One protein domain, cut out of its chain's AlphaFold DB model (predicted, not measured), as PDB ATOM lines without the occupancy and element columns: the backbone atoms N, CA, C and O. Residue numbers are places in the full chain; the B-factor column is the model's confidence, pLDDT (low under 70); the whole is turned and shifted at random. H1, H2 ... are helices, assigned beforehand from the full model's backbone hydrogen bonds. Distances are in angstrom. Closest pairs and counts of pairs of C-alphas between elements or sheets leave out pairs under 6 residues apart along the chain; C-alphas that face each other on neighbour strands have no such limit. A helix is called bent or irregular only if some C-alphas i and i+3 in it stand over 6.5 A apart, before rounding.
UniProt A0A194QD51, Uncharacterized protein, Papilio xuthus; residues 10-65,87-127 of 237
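AT A GLANCE: This is residues 10 to 65 and 87 to 127 of the 237 residues of an uncharacterized protein of Papilio xuthus (UniProt A0A194QD51). Two helices, H1 and H2, form an open V that is joined at its narrow end, and the first arm of a long bent helix, H3, crosses that end and touches H1, while its second arm, H3b, sticks out far to one side. The free parts of H1, H2 and H3b spread away from this one small meeting place in a flat, splayed shape. The printed part has 97 residues, with three named helices in the order H1, H2, H3 and no named strand; its class is all helix. It is extended, with a radius of gyration of the C-alphas of 19.7 A, and its C-alphas span 58 by 43 by 21 A.

IN THESE COORDINATES: H1 covers residues 10 to 31 and is 31.6 A long from first to last C-alpha; C-alpha 10 is at (-8.698, -22.387, 9.393). H2 covers residues 38 to 64 and is 38.6 A long, beginning with C-alpha 38 at (-31.774, -23.079, -21.470). H3, residues 87 to 127, was assigned as one helix by its hydrogen bonds, but it is bent: C-alphas 101 and 104 are 6.7 A apart. Its arm H3a, residues 87 to 101, is 21.1 A long. Its arm H3b, residues 104 to 127, is 35.3 A long and ends with C-alpha 127 at (24.282, -25.060, -5.141).

HOW THE PARTS SIT: H1 and H2 form a helical hairpin and run opposite ways at a steep tilt of 39 degrees. They touch through residues 27 to 30 of H1 and 41 to 45 of H2 alone; their closest C-alphas are those of Cys 30 and Ile 41, 5.3 A apart. H1 also touches H3a, with residues 25 to 29 of H1 and 94 to 99 of H3a alone. Their closest C-alphas are those of Ile 26 and Ile 95, 6.9 A apart, and their lines stand about perpendicular, at 75 degrees. H2 and H3a are close but not clearly touching, with the closest C-alphas, those of Ile 40 and Glu 87, 6.7 A apart. H3a and H3b stand at a shallow tilt of 31 degrees. H3b is apart from H1 and from H2. In H1, H2, H3a and H3b every O i to N i+4 pair is within hydrogen-bond range.

THE WHOLE: The two C-alphas farthest apart are those of Lys 39 and Ile 127, at 60.5 A. Residues 10 to 21, 49 to 65 and 103 to 127 stand free. The link from H1 to H2 is short, with 6 residues; the link from H2 to H3 runs across the cut, where residues 66 to 86 are not printed and C-alphas 65 and 87 are 38.5 A apart. The mean pLDDT of the printed part is 70.1, and 40 residues are under 70, among them residues 10 to 20, 30 to 36 and 50 to 65.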
ATOM      1  N   ILE A  10      -9.072 -21.538  10.531       43.72
ATOM      2  CA  ILE A  10      -8.698 -22.387   9.393       43.72
ATOM      3  C   ILE A  10      -9.956 -23.040   8.796       43.72
ATOM      4  O   ILE A  10     -10.113 -23.057   7.578       43.72
ATOM      5  N   SER A  11     -10.887 -23.495   9.645       43.44
ATOM      6  CA  SER A  11     -12.185 -24.054   9.245       43.44
ATOM      7  C   SER A  11     -13.035 -23.060   8.443       43.44
ATOM      8  O   SER A  11     -13.534 -23.416   7.371       43.44
ATOM      9  N   LEU A  12     -13.156 -21.813   8.908       44.56
ATOM     10  CA  LEU A  12     -13.952 -20.790   8.229       44.56
ATOM     11  C   LEU A  12     -13.365 -20.445   6.852       44.56
ATOM     12  O   LEU A  12     -14.106 -20.403   5.874       44.56
ATOM     13  N   GLY A  13     -12.035 -20.314   6.765       40.03
ATOM     14  CA  GLY A  13     -11.320 -20.082   5.506       40.03
ATOM     15  C   GLY A  13     -11.431 -21.247   4.517       40.03
ATOM     16  O   GLY A  13     -11.582 -21.034   3.316       40.03
ATOM     17  N   THR A  14     -11.412 -22.496   4.997       50.41
ATOM     18  CA  THR A  14     -11.633 -23.667   4.130       50.41
ATOM     19  C   THR A  14     -13.065 -23.748   3.611       50.41
ATOM     20  O   THR A  14     -13.256 -24.131   2.459       50.41
ATOM     21  N   LYS A  15     -14.052 -23.340   4.417       54.25
ATOM     22  CA  LYS A  15     -15.464 -23.332   4.029       54.25
ATOM     23  C   LYS A  15     -15.743 -22.270   2.965       54.25
ATOM     24  O   LYS A  15     -16.283 -22.601   1.919       54.25
ATOM     25  N   THR A  16     -15.246 -21.044   3.152       57.03
ATOM     26  CA  THR A  16     -15.359 -19.980   2.138       57.03
ATOM     27  C   THR A  16     -14.644 -20.330   0.835       57.03
ATOM     28  O   THR A  16     -15.163 -20.052  -0.238       57.03
ATOM     29  N   ASN A  17     -13.487 -20.995   0.900       56.34
ATOM     30  CA  ASN A  17     -12.770 -21.412  -0.308       56.34
ATOM     31  C   ASN A  17     -13.504 -22.534  -1.061       56.34
ATOM     32  O   ASN A  17     -13.514 -22.538  -2.290       56.34
ATOM     33  N   GLN A  18     -14.130 -23.474  -0.346       59.00
ATOM     34  CA  GLN A  18     -14.964 -24.522  -0.947       59.00
ATOM     35  C   GLN A  18     -16.228 -23.942  -1.590       59.00
ATOM     36  O   GLN A  18     -16.575 -24.339  -2.702       59.00
ATOM     37  N   ASP A  19     -16.861 -22.968  -0.933       60.16
ATOM     38  CA  ASP A  19     -18.035 -22.270  -1.454       60.16
ATOM     39  C   ASP A  19     -17.689 -21.472  -2.729       60.16
ATOM     40  O   ASP A  19     -18.445 -21.514  -3.700       60.16
ATOM     41  N   CYS A  20     -16.510 -20.836  -2.800       64.56
ATOM     42  CA  CYS A  20     -16.021 -20.179  -4.020       64.56
ATOM     43  C   CYS A  20     -15.789 -21.166  -5.174       64.56
ATOM     44  O   CYS A  20     -16.247 -20.924  -6.285       64.56
ATOM     45  N   ILE A  21     -15.142 -22.307  -4.909       70.69
ATOM     46  CA  ILE A  21     -14.876 -23.327  -5.939       70.69
ATOM     47  C   ILE A  21     -16.184 -23.923  -6.470       70.69
ATOM     48  O   ILE A  21     -16.326 -24.143  -7.674       70.69
ATOM     49  N   LEU A  22     -17.158 -24.179  -5.592       73.44
ATOM     50  CA  LEU A  22     -18.467 -24.685  -5.997       73.44
ATOM     51  C   LEU A  22     -19.225 -23.651  -6.840       73.44
ATOM     52  O   LEU A  22     -19.790 -24.008  -7.872       73.44
ATOM     53  N   MET A  23     -19.184 -22.373  -6.454       71.44
ATOM     54  CA  MET A  23     -19.778 -21.285  -7.235       71.44
ATOM     55  C   MET A  23     -19.111 -21.111  -8.602       71.44
ATOM     56  O   MET A  23     -19.812 -20.900  -9.589       71.44
ATOM     57  N   ASP A  24     -17.792 -21.268  -8.695       70.44
ATOM     58  CA  ASP A  24     -17.068 -21.220  -9.969       70.44
ATOM     59  C   ASP A  24     -17.465 -22.383 -10.891       70.44
ATOM     60  O   ASP A  24     -17.690 -22.185 -12.086       70.44
ATOM     61  N   ILE A  25     -17.653 -23.587 -10.337       75.44
ATOM     62  CA  ILE A  25     -18.150 -24.752 -11.086       75.44
ATOM     63  C   ILE A  25     -19.576 -24.506 -11.600       75.44
ATOM     64  O   ILE A  25     -19.881 -24.845 -12.745       75.44
ATOM     65  N   ILE A  26     -20.443 -23.896 -10.789       73.19
ATOM     66  CA  ILE A  26     -21.824 -23.574 -11.176       73.19
ATOM     67  C   ILE A  26     -21.849 -22.478 -12.258       73.19
ATOM     68  O   ILE A  26     -22.584 -22.605 -13.240       73.19
ATOM     69  N   LYS A  27     -21.020 -21.433 -12.137       73.75
ATOM     70  CA  LYS A  27     -20.882 -20.371 -13.152       73.75
ATOM     71  C   LYS A  27     -20.357 -20.910 -14.485       73.75
ATOM     72  O   LYS A  27     -20.844 -20.526 -15.550       73.75
ATOM     73  N   GLU A  28     -19.406 -21.837 -14.440       72.00
ATOM     74  CA  GLU A  28     -18.869 -22.496 -15.630       72.00
ATOM     75  C   GLU A  28     -19.907 -23.404 -16.306       72.00
ATOM     76  O   GLU A  28     -20.049 -23.366 -17.526       72.00
ATOM     77  N   LEU A  29     -20.703 -24.143 -15.527       73.50
ATOM     78  CA  LEU A  29     -21.828 -24.934 -16.042       73.50
ATOM     79  C   LEU A  29     -22.897 -24.074 -16.729       73.50
ATOM     80  O   LEU A  29     -23.449 -24.480 -17.748       73.50
ATOM     81  N   CYS A  30     -23.159 -22.870 -16.215       67.31
ATOM     82  CA  CYS A  30     -24.085 -21.927 -16.847       67.31
ATOM     83  C   CYS A  30     -23.516 -21.294 -18.131       67.31
ATOM     84  O   CYS A  30     -24.279 -20.844 -18.987       67.31
ATOM     85  N   SER A  31     -22.188 -21.269 -18.281       67.62
ATOM     86  CA  SER A  31     -21.490 -20.725 -19.455       67.62
ATOM     87  C   SER A  31     -21.370 -21.753 -20.592       67.62
ATOM     88  O   SER A  31     -21.462 -21.398 -21.773       67.62
ATOM     89  N   ASP A  32     -21.242 -23.037 -20.248       67.19
ATOM     90  CA  ASP A  32     -21.222 -24.164 -21.184       67.19
ATOM     91  C   ASP A  32     -22.651 -24.521 -21.650       67.19
ATOM     92  O   ASP A  32     -23.341 -25.362 -21.067       67.19
ATOM     93  N   LYS A  33     -23.094 -23.912 -22.763       59.75
ATOM     94  CA  LYS A  33     -24.444 -24.066 -23.371       59.75
ATOM     95  C   LYS A  33     -24.877 -25.507 -23.707       59.75
ATOM     96  O   LYS A  33     -26.002 -25.702 -24.162       59.75
ATOM     97  N   SER A  34     -23.994 -26.493 -23.566       56.78
ATOM     98  CA  SER A  34     -24.201 -27.892 -23.956       56.78
ATOM     99  C   SER A  34     -24.664 -28.812 -22.821       56.78
ATOM    100  O   SER A  34     -25.013 -29.954 -23.107       56.78
ATOM    101  N   SER A  35     -24.660 -28.357 -21.562       59.91
ATOM    102  CA  SER A  35     -24.810 -29.247 -20.395       59.91
ATOM    103  C   SER A  35     -26.139 -29.141 -19.636       59.91
ATOM    104  O   SER A  35     -26.507 -30.091 -18.951       59.91
ATOM    105  N   LEU A  36     -26.876 -28.036 -19.782       65.50
ATOM    106  CA  LEU A  36     -28.146 -27.780 -19.091       65.50
ATOM    107  C   LEU A  36     -29.205 -27.201 -20.034       65.50
ATOM    108  O   LEU A  36     -28.901 -26.511 -21.010       65.50
ATOM    109  N   SER A  37     -30.478 -27.431 -19.707       70.62
ATOM    110  CA  SER A  37     -31.605 -26.788 -20.390       70.62
ATOM    111  C   SER A  37     -31.535 -25.255 -20.293       70.62
ATOM    112  O   SER A  37     -31.296 -24.686 -19.227       70.62
ATOM    113  N   SER A  38     -31.830 -24.553 -21.392       68.00
ATOM    114  CA  SER A  38     -31.774 -23.079 -21.470       68.00
ATOM    115  C   SER A  38     -32.702 -22.357 -20.483       68.00
ATOM    116  O   SER A  38     -32.475 -21.189 -20.165       68.00
ATOM    117  N   LYS A  39     -33.738 -23.045 -19.980       70.00
ATOM    118  CA  LYS A  39     -34.612 -22.545 -18.907       70.00
ATOM    119  C   LYS A  39     -33.932 -22.599 -17.538       70.00
ATOM    120  O   LYS A  39     -34.075 -21.653 -16.770       70.00
ATOM    121  N   ILE A  40     -33.172 -23.659 -17.264       71.75
ATOM    122  CA  ILE A  40     -32.453 -23.842 -15.999       71.75
ATOM    123  C   ILE A  40     -31.259 -22.897 -15.948       71.75
ATOM    124  O   ILE A  40     -31.090 -22.217 -14.947       71.75
ATOM    125  N   ILE A  41     -30.516 -22.744 -17.050       72.75
ATOM    126  CA  ILE A  41     -29.408 -21.777 -17.140       72.75
ATOM    127  C   ILE A  41     -29.893 -20.369 -16.774       72.75
ATOM    128  O   ILE A  41     -29.328 -19.737 -15.895       72.75
ATOM    129  N   LYS A  42     -30.993 -19.897 -17.376       72.88
ATOM    130  CA  LYS A  42     -31.537 -18.559 -17.083       72.88
ATOM    131  C   LYS A  42     -31.991 -18.399 -15.631       72.88
ATOM    132  O   LYS A  42     -31.756 -17.347 -15.049       72.88
ATOM    133  N   LYS A  43     -32.631 -19.421 -15.052       73.62
ATOM    134  CA  LYS A  43     -33.054 -19.400 -13.644       73.62
ATOM    135  C   LYS A  43     -31.859 -19.411 -12.694       73.62
ATOM    136  O   LYS A  43     -31.817 -18.601 -11.784       73.62
ATOM    137  N   VAL A  44     -30.880 -20.282 -12.922       72.75
ATOM    138  CA  VAL A  44     -29.678 -20.392 -12.085       72.75
ATOM    139  C   VAL A  44     -28.828 -19.125 -12.188       72.75
ATOM    140  O   VAL A  44     -28.392 -18.623 -11.160       72.75
ATOM    141  N   THR A  45     -28.660 -18.542 -13.378       74.88
ATOM    142  CA  THR A  45     -27.987 -17.242 -13.542       74.88
ATOM    143  C   THR A  45     -28.722 -16.125 -12.800       74.88
ATOM    144  O   THR A  45     -28.077 -15.387 -12.066       74.88
ATOM    145  N   SER A  46     -30.055 -16.056 -12.898       72.88
ATOM    146  CA  SER A  46     -30.850 -15.089 -12.125       72.88
ATOM    147  C   SER A  46     -30.672 -15.289 -10.617       72.88
ATOM    148  O   SER A  46     -30.491 -14.321  -9.897       72.88
ATOM    149  N   ILE A  47     -30.651 -16.535 -10.132       72.25
ATOM    150  CA  ILE A  47     -30.429 -16.845  -8.711       72.25
ATOM    151  C   ILE A  47     -29.024 -16.424  -8.258       72.25
ATOM    152  O   ILE A  47     -28.869 -15.924  -7.147       72.25
ATOM    153  N   ILE A  48     -27.996 -16.619  -9.092       74.06
ATOM    154  CA  ILE A  48     -26.620 -16.196  -8.790       74.06
ATOM    155  C   ILE A  48     -26.539 -14.670  -8.706       74.06
ATOM    156  O   ILE A  48     -25.993 -14.152  -7.738       74.06
ATOM    157  N   GLU A  49     -27.107 -13.959  -9.682       71.81
ATOM    158  CA  GLU A  49     -27.137 -12.492  -9.713       71.81
ATOM    159  C   GLU A  49     -27.929 -11.918  -8.526       71.81
ATOM    160  O   GLU A  49     -27.473 -10.977  -7.875       71.81
ATOM    161  N   ASP A  50     -29.063 -12.533  -8.178       68.25
ATOM    162  CA  ASP A  50     -29.867 -12.169  -7.009       68.25
ATOM    163  C   ASP A  50     -29.080 -12.388  -5.699       68.25
ATOM    164  O   ASP A  50     -29.113 -11.550  -4.794       68.25
ATOM    165  N   ASN A  51     -28.323 -13.486  -5.592       68.19
ATOM    166  CA  ASN A  51     -27.508 -13.798  -4.413       68.19
ATOM    167  C   ASN A  51     -26.297 -12.857  -4.277       68.19
ATOM    168  O   ASN A  51     -26.012 -12.363  -3.184       68.19
ATOM    169  N   GLU A  52     -25.621 -12.544  -5.385       68.00
ATOM    170  CA  GLU A  52     -24.538 -11.558  -5.416       68.00
ATOM    171  C   GLU A  52     -25.051 -10.167  -5.027       68.00
ATOM    172  O   GLU A  52     -24.434  -9.494  -4.197       68.00
ATOM    173  N   LEU A  53     -26.215  -9.758  -5.539       67.62
ATOM    174  CA  LEU A  53     -26.845  -8.486  -5.189       67.62
ATOM    175  C   LEU A  53     -27.213  -8.412  -3.697       67.62
ATOM    176  O   LEU A  53     -26.968  -7.390  -3.053       67.62
ATOM    177  N   LEU A  54     -27.734  -9.500  -3.120       66.69
ATOM    178  CA  LEU A  54     -27.993  -9.614  -1.678       66.69
ATOM    179  C   LEU A  54     -26.704  -9.525  -0.849       66.69
ATOM    180  O   LEU A  54     -26.693  -8.872   0.199       66.69
ATOM    181  N   HIS A  55     -25.606 -10.130  -1.314       64.75
ATOM    182  CA  HIS A  55     -24.306 -10.050  -0.650       64.75
ATOM    183  C   HIS A  55     -23.739  -8.623  -0.670       64.75
ATOM    184  O   HIS A  55     -23.357  -8.101   0.380       64.75
ATOM    185  N   TYR A  56     -23.758  -7.951  -1.828       64.31
ATOM    186  CA  TYR A  56     -23.346  -6.549  -1.944       64.31
ATOM    187  C   TYR A  56     -24.236  -5.615  -1.118       64.31
ATOM    188  O   TYR A  56     -23.725  -4.709  -0.457       64.31
ATOM    189  N   GLY A  57     -25.547  -5.863  -1.081       63.22
ATOM    190  CA  GLY A  57     -26.480  -5.130  -0.227       63.22
ATOM    191  C   GLY A  57     -26.181  -5.306   1.265       63.22
ATOM    192  O   GLY A  57     -26.188  -4.333   2.016       63.22
ATOM    193  N   SER A  58     -25.860  -6.526   1.702       61.50
ATOM    194  CA  SER A  58     -25.467  -6.816   3.088       61.50
ATOM    195  C   SER A  58     -24.138  -6.150   3.470       61.50
ATOM    196  O   SER A  58     -24.045  -5.503   4.516       61.50
ATOM    197  N   LEU A  59     -23.132  -6.213   2.591       60.34
ATOM    198  CA  LEU A  59     -21.834  -5.558   2.787       60.34
ATOM    199  C   LEU A  59     -21.976  -4.029   2.857       60.34
ATOM    200  O   LEU A  59     -21.363  -3.380   3.703       60.34
ATOM    201  N   HIS A  60     -22.828  -3.451   2.006       61.53
ATOM    202  CA  HIS A  60     -23.128  -2.022   2.017       61.53
ATOM    203  C   HIS A  60     -23.802  -1.588   3.326       61.53
ATOM    204  O   HIS A  60     -23.405  -0.576   3.905       61.53
ATOM    205  N   LYS A  61     -24.764  -2.368   3.841       61.88
ATOM    206  CA  LYS A  61     -25.413  -2.122   5.144       61.88
ATOM    207  C   LYS A  61     -24.419  -2.169   6.310       61.88
ATOM    208  O   LYS A  61     -24.470  -1.316   7.190       61.88
ATOM    209  N   LEU A  62     -23.479  -3.117   6.285       58.50
ATOM    210  CA  LEU A  62     -22.382  -3.222   7.259       58.50
ATOM    211  C   LEU A  62     -21.404  -2.037   7.189       58.50
ATOM    212  O   LEU A  62     -20.905  -1.598   8.220       58.50
ATOM    213  N   SER A  63     -21.143  -1.520   5.985       55.53
ATOM    214  CA  SER A  63     -20.211  -0.409   5.741       55.53
ATOM    215  C   SER A  63     -20.797   0.966   6.091       55.53
ATOM    216  O   SER A  63     -20.074   1.856   6.533       55.53
ATOM    217  N   THR A  64     -22.106   1.153   5.909       59.72
ATOM    218  CA  THR A  64     -22.756   2.470   6.044       59.72
ATOM    219  C   THR A  64     -23.541   2.657   7.341       59.72
ATOM    220  O   THR A  64     -23.876   3.794   7.657       59.72
ATOM    221  N   ALA A  65     -23.797   1.588   8.112       54.06
ATOM    222  CA  ALA A  65     -24.528   1.596   9.391       54.06
ATOM    223  C   ALA A  65     -25.894   2.328   9.374       54.06
ATOM    224  O   ALA A  65     -26.474   2.576  10.430       54.06
ATOM    225  N   GLU A  87     -35.662 -29.759 -11.583       71.94
ATOM    226  CA  GLU A  87     -34.605 -28.828 -12.012       71.94
ATOM    227  C   GLU A  87     -33.390 -28.890 -11.064       71.94
ATOM    228  O   GLU A  87     -32.243 -28.799 -11.504       71.94
ATOM    229  N   GLN A  88     -33.629 -29.092  -9.765       74.00
ATOM    230  CA  GLN A  88     -32.583 -29.275  -8.761       74.00
ATOM    231  C   GLN A  88     -31.854 -30.618  -8.930       74.00
ATOM    232  O   GLN A  88     -30.634 -30.678  -8.768       74.00
ATOM    233  N   ALA A  89     -32.572 -31.691  -9.272       75.94
ATOM    234  CA  ALA A  89     -31.972 -32.993  -9.549       75.94
ATOM    235  C   ALA A  89     -31.079 -32.956 -10.806       75.94
ATOM    236  O   ALA A  89     -29.951 -33.453 -10.757       75.94
ATOM    237  N   GLU A  90     -31.535 -32.308 -11.887       76.62
ATOM    238  CA  GLU A  90     -30.753 -32.107 -13.120       76.62
ATOM    239  C   GLU A  90     -29.479 -31.287 -12.850       76.62
ATOM    240  O   GLU A  90     -28.379 -31.689 -13.237       76.62
ATOM    241  N   LEU A  91     -29.602 -30.181 -12.107       76.69
ATOM    242  CA  LEU A  91     -28.466 -29.341 -11.731       76.69
ATOM    243  C   LEU A  91     -27.455 -30.100 -10.860       76.69
ATOM    244  O   LEU A  91     -26.259 -30.074 -11.143       76.69
ATOM    245  N   ASN A  92     -27.917 -30.819  -9.835       80.44
ATOM    246  CA  ASN A  92     -27.037 -31.599  -8.964       80.44
ATOM    247  C   ASN A  92     -26.282 -32.684  -9.741       80.44
ATOM    248  O   ASN A  92     -25.090 -32.891  -9.510       80.44
ATOM    249  N   GLN A  93     -26.939 -33.351 -10.691       81.50
ATOM    250  CA  GLN A  93     -26.296 -34.364 -11.520       81.50
ATOM    251  C   GLN A  93     -25.242 -33.753 -12.459       81.50
ATOM    252  O   GLN A  93     -24.152 -34.315 -12.605       81.50
ATOM    253  N   ALA A  94     -25.516 -32.575 -13.028       77.06
ATOM    254  CA  ALA A  94     -24.559 -31.831 -13.847       77.06
ATOM    255  C   ALA A  94     -23.343 -31.343 -13.033       77.06
ATOM    256  O   ALA A  94     -22.203 -31.483 -13.485       77.06
ATOM    257  N   ILE A  95     -23.566 -30.849 -11.810       81.00
ATOM    258  CA  ILE A  95     -22.506 -30.459 -10.864       81.00
ATOM    259  C   ILE A  95     -21.625 -31.664 -10.526       81.00
ATOM    260  O   ILE A  95     -20.402 -31.580 -10.649       81.00
ATOM    261  N   ILE A  96     -22.223 -32.803 -10.165       83.19
ATOM    262  CA  ILE A  96     -21.481 -34.028  -9.837       83.19
ATOM    263  C   ILE A  96     -20.636 -34.488 -11.029       83.19
ATOM    264  O   ILE A  96     -19.451 -34.776 -10.862       83.19
ATOM    265  N   HIS A  97     -21.204 -34.507 -12.235       81.81
ATOM    266  CA  HIS A  97     -20.482 -34.910 -13.440       81.81
ATOM    267  C   HIS A  97     -19.306 -33.969 -13.753       81.81
ATOM    268  O   HIS A  97     -18.204 -34.418 -14.076       81.81
ATOM    269  N   LYS A  98     -19.494 -32.651 -13.607       78.62
ATOM    270  CA  LYS A  98     -18.428 -31.662 -13.827       78.62
ATOM    271  C   LYS A  98     -17.320 -31.788 -12.778       78.62
ATOM    272  O   LYS A  98     -16.147 -31.787 -13.155       78.62
ATOM    273  N   ILE A  99     -17.666 -31.995 -11.504       81.44
ATOM    274  CA  ILE A  99     -16.697 -32.291 -10.436       81.44
ATOM    275  C   ILE A  99     -15.897 -33.552 -10.783       81.44
ATOM    276  O   ILE A  99     -14.667 -33.519 -10.765       81.44
ATOM    277  N   GLN A 100     -16.572 -34.637 -11.170       82.44
ATOM    278  CA  GLN A 100     -15.924 -35.894 -11.557       82.44
ATOM    279  C   GLN A 100     -14.999 -35.740 -12.768       82.44
ATOM    280  O   GLN A 100     -13.955 -36.383 -12.817       82.44
ATOM    281  N   SER A 101     -15.337 -34.863 -13.718       82.00
ATOM    282  CA  SER A 101     -14.497 -34.582 -14.887       82.00
ATOM    283  C   SER A 101     -13.247 -33.755 -14.566       82.00
ATOM    284  O   SER A 101     -12.211 -33.944 -15.201       82.00
ATOM    285  N   LYS A 102     -13.316 -32.854 -13.576       79.31
ATOM    286  CA  LYS A 102     -12.210 -31.953 -13.205       79.31
ATOM    287  C   LYS A 102     -11.267 -32.530 -12.153       79.31
ATOM    288  O   LYS A 102     -10.095 -32.159 -12.123       79.31
ATOM    289  N   LEU A 103     -11.759 -33.437 -11.309       81.69
ATOM    290  CA  LEU A 103     -10.967 -34.083 -10.259       81.69
ATOM    291  C   LEU A 103      -9.659 -34.714 -10.791       81.69
ATOM    292  O   LEU A 103      -8.613 -34.493 -10.178       81.69
ATOM    293  N   PRO A 104      -9.653 -35.440 -11.930       83.19
ATOM    294  CA  PRO A 104      -8.432 -36.020 -12.483       83.19
ATOM    295  C   PRO A 104      -7.421 -34.952 -12.912       83.19
ATOM    296  O   PRO A 104      -6.237 -35.097 -12.624       83.19
ATOM    297  N   THR A 105      -7.877 -33.855 -13.525       81.38
ATOM    298  CA  THR A 105      -7.014 -32.750 -13.969       81.38
ATOM    299  C   THR A 105      -6.310 -32.088 -12.787       81.38
ATOM    300  O   THR A 105      -5.083 -31.979 -12.780       81.38
ATOM    301  N   PHE A 106      -7.054 -31.755 -11.728       80.12
ATOM    302  CA  PHE A 106      -6.459 -31.207 -10.507       80.12
ATOM    303  C   PHE A 106      -5.505 -32.194  -9.829       80.12
ATOM    304  O   PHE A 106      -4.464 -31.796  -9.310       80.12
ATOM    305  N   THR A 107      -5.811 -33.493  -9.886       82.31
ATOM    306  CA  THR A 107      -4.917 -34.535  -9.365       82.31
ATOM    307  C   THR A 107      -3.599 -34.576 -10.149       82.31
ATOM    308  O   THR A 107      -2.530 -34.658  -9.546       82.31
ATOM    309  N   THR A 108      -3.642 -34.455 -11.480       82.56
ATOM    310  CA  THR A 108      -2.425 -34.421 -12.310       82.56
ATOM    311  C   THR A 108      -1.583 -33.163 -12.099       82.56
ATOM    312  O   THR A 108      -0.356 -33.255 -12.045       82.56
ATOM    313  N   GLU A 109      -2.208 -31.997 -11.917       81.00
ATOM    314  CA  GLU A 109      -1.499 -30.747 -11.613       81.00
ATOM    315  C   GLU A 109      -0.817 -30.797 -10.240       81.00
ATOM    316  O   GLU A 109       0.336 -30.380 -10.098       81.00
ATOM    317  N   LEU A 110      -1.495 -31.369  -9.241       80.12
ATOM    318  CA  LEU A 110      -0.938 -31.568  -7.905       80.12
ATOM    319  C   LEU A 110       0.293 -32.489  -7.941       80.12
ATOM    320  O   LEU A 110       1.315 -32.188  -7.319       80.12
ATOM    321  N   GLU A 111       0.227 -33.586  -8.699       79.12
ATOM    322  CA  GLU A 111       1.349 -34.519  -8.837       79.12
ATOM    323  C   GLU A 111       2.532 -33.879  -9.590       79.12
ATOM    324  O   GLU A 111       3.690 -34.062  -9.205       79.12
ATOM    325  N   HIS A 112       2.270 -33.039 -10.598       77.88
ATOM    326  CA  HIS A 112       3.311 -32.277 -11.295       77.88
ATOM    327  C   HIS A 112       4.009 -31.256 -10.373       77.88
ATOM    328  O   HIS A 112       5.239 -31.135 -10.375       77.88
ATOM    329  N   LEU A 113       3.247 -30.550  -9.531       75.62
ATOM    330  CA  LEU A 113       3.800 -29.635  -8.524       75.62
ATOM    331  C   LEU A 113       4.660 -30.371  -7.490       75.62
ATOM    332  O   LEU A 113       5.715 -29.873  -7.087       75.62
ATOM    333  N   LYS A 114       4.253 -31.582  -7.102       75.94
ATOM    334  CA  LYS A 114       5.025 -32.440  -6.200       75.94
ATOM    335  C   LYS A 114       6.362 -32.864  -6.820       75.94
ATOM    336  O   LYS A 114       7.395 -32.695  -6.180       75.94
ATOM    337  N   GLN A 115       6.376 -33.290  -8.085       71.62
ATOM    338  CA  GLN A 115       7.619 -33.620  -8.800       71.62
ATOM    339  C   GLN A 115       8.560 -32.413  -8.972       71.62
ATOM    340  O   GLN A 115       9.783 -32.557  -8.932       71.62
ATOM    341  N   SER A 116       8.012 -31.207  -9.151       68.44
ATOM    342  CA  SER A 116       8.799 -29.966  -9.214       68.44
ATOM    343  C   SER A 116       9.518 -29.665  -7.889       68.44
ATOM    344  O   SER A 116      10.687 -29.265  -7.879       68.44
ATOM    345  N   ARG A 117       8.859 -29.941  -6.758       68.50
ATOM    346  CA  ARG A 117       9.428 -29.764  -5.414       68.50
ATOM    347  C   ARG A 117      10.654 -30.651  -5.174       68.50
ATOM    348  O   ARG A 117      11.635 -30.185  -4.596       68.50
ATOM    349  N   ASP A 118      10.638 -31.887  -5.664       62.62
ATOM    350  CA  ASP A 118      11.771 -32.811  -5.520       62.62
ATOM    351  C   ASP A 118      12.988 -32.370  -6.354       62.62
ATOM    352  O   ASP A 118      14.132 -32.445  -5.895       62.62
ATOM    353  N   LYS A 119      12.767 -31.788  -7.544       68.69
ATOM    354  CA  LYS A 119      13.844 -31.178  -8.350       68.69
ATOM    355  C   LYS A 119      14.482 -29.972  -7.652       68.69
ATOM    356  O   LYS A 119      15.690 -29.762  -7.757       68.69
ATOM    357  N   GLN A 120      13.698 -29.203  -6.899       70.50
ATOM    358  CA  GLN A 120      14.200 -28.057  -6.139       70.50
ATOM    359  C   GLN A 120      15.173 -28.475  -5.021       70.50
ATOM    360  O   GLN A 120      16.150 -27.768  -4.761       70.50
ATOM    361  N   ALA A 121      14.952 -29.633  -4.390       68.19
ATOM    362  CA  ALA A 121      15.870 -30.186  -3.395       68.19
ATOM    363  C   ALA A 121      17.217 -30.601  -4.019       68.19
ATOM    364  O   ALA A 121      18.269 -30.300  -3.456       68.19
ATOM    365  N   SER A 122      17.192 -31.204  -5.214       73.94
ATOM    366  CA  SER A 122      18.402 -31.547  -5.978       73.94
ATOM    367  C   SER A 122      19.233 -30.306  -6.337       73.94
ATOM    368  O   SER A 122      20.431 -30.246  -6.049       73.94
ATOM    369  N   ASN A 123      18.587 -29.251  -6.845       75.94
ATOM    370  CA  ASN A 123      19.264 -27.988  -7.163       75.94
ATOM    371  C   ASN A 123      19.894 -27.331  -5.924       75.94
ATOM    372  O   ASN A 123      20.964 -26.731  -6.011       75.94
ATOM    373  N   LYS A 124      19.262 -27.451  -4.750       81.31
ATOM    374  CA  LYS A 124      19.811 -26.916  -3.496       81.31
ATOM    375  C   LYS A 124      21.113 -27.617  -3.093       81.31
ATOM    376  O   LYS A 124      22.018 -26.951  -2.593       81.31
ATOM    377  N   ASN A 125      21.220 -28.924  -3.335       82.00
ATOM    378  CA  ASN A 125      22.439 -29.689  -3.066       82.00
ATOM    379  C   ASN A 125      23.559 -29.323  -4.046       82.00
ATOM    380  O   ASN A 125      24.662 -29.035  -3.595       82.00
ATOM    381  N   GLN A 126      23.260 -29.199  -5.344       84.62
ATOM    382  CA  GLN A 126      24.238 -28.720  -6.333       84.62
ATOM    383  C   GLN A 126      24.755 -27.315  -6.001       84.62
ATOM    384  O   GLN A 126      25.952 -27.053  -6.066       84.62
ATOM    385  N   ILE A 127      23.874 -26.403  -5.581       88.62
ATOM    386  CA  ILE A 127      24.282 -25.060  -5.141       88.62
ATOM    387  C   ILE A 127      25.206 -25.136  -3.917       88.62
ATOM    388  O   ILE A 127      26.113 -24.314  -3.788       88.62
TER     389      ILE A 127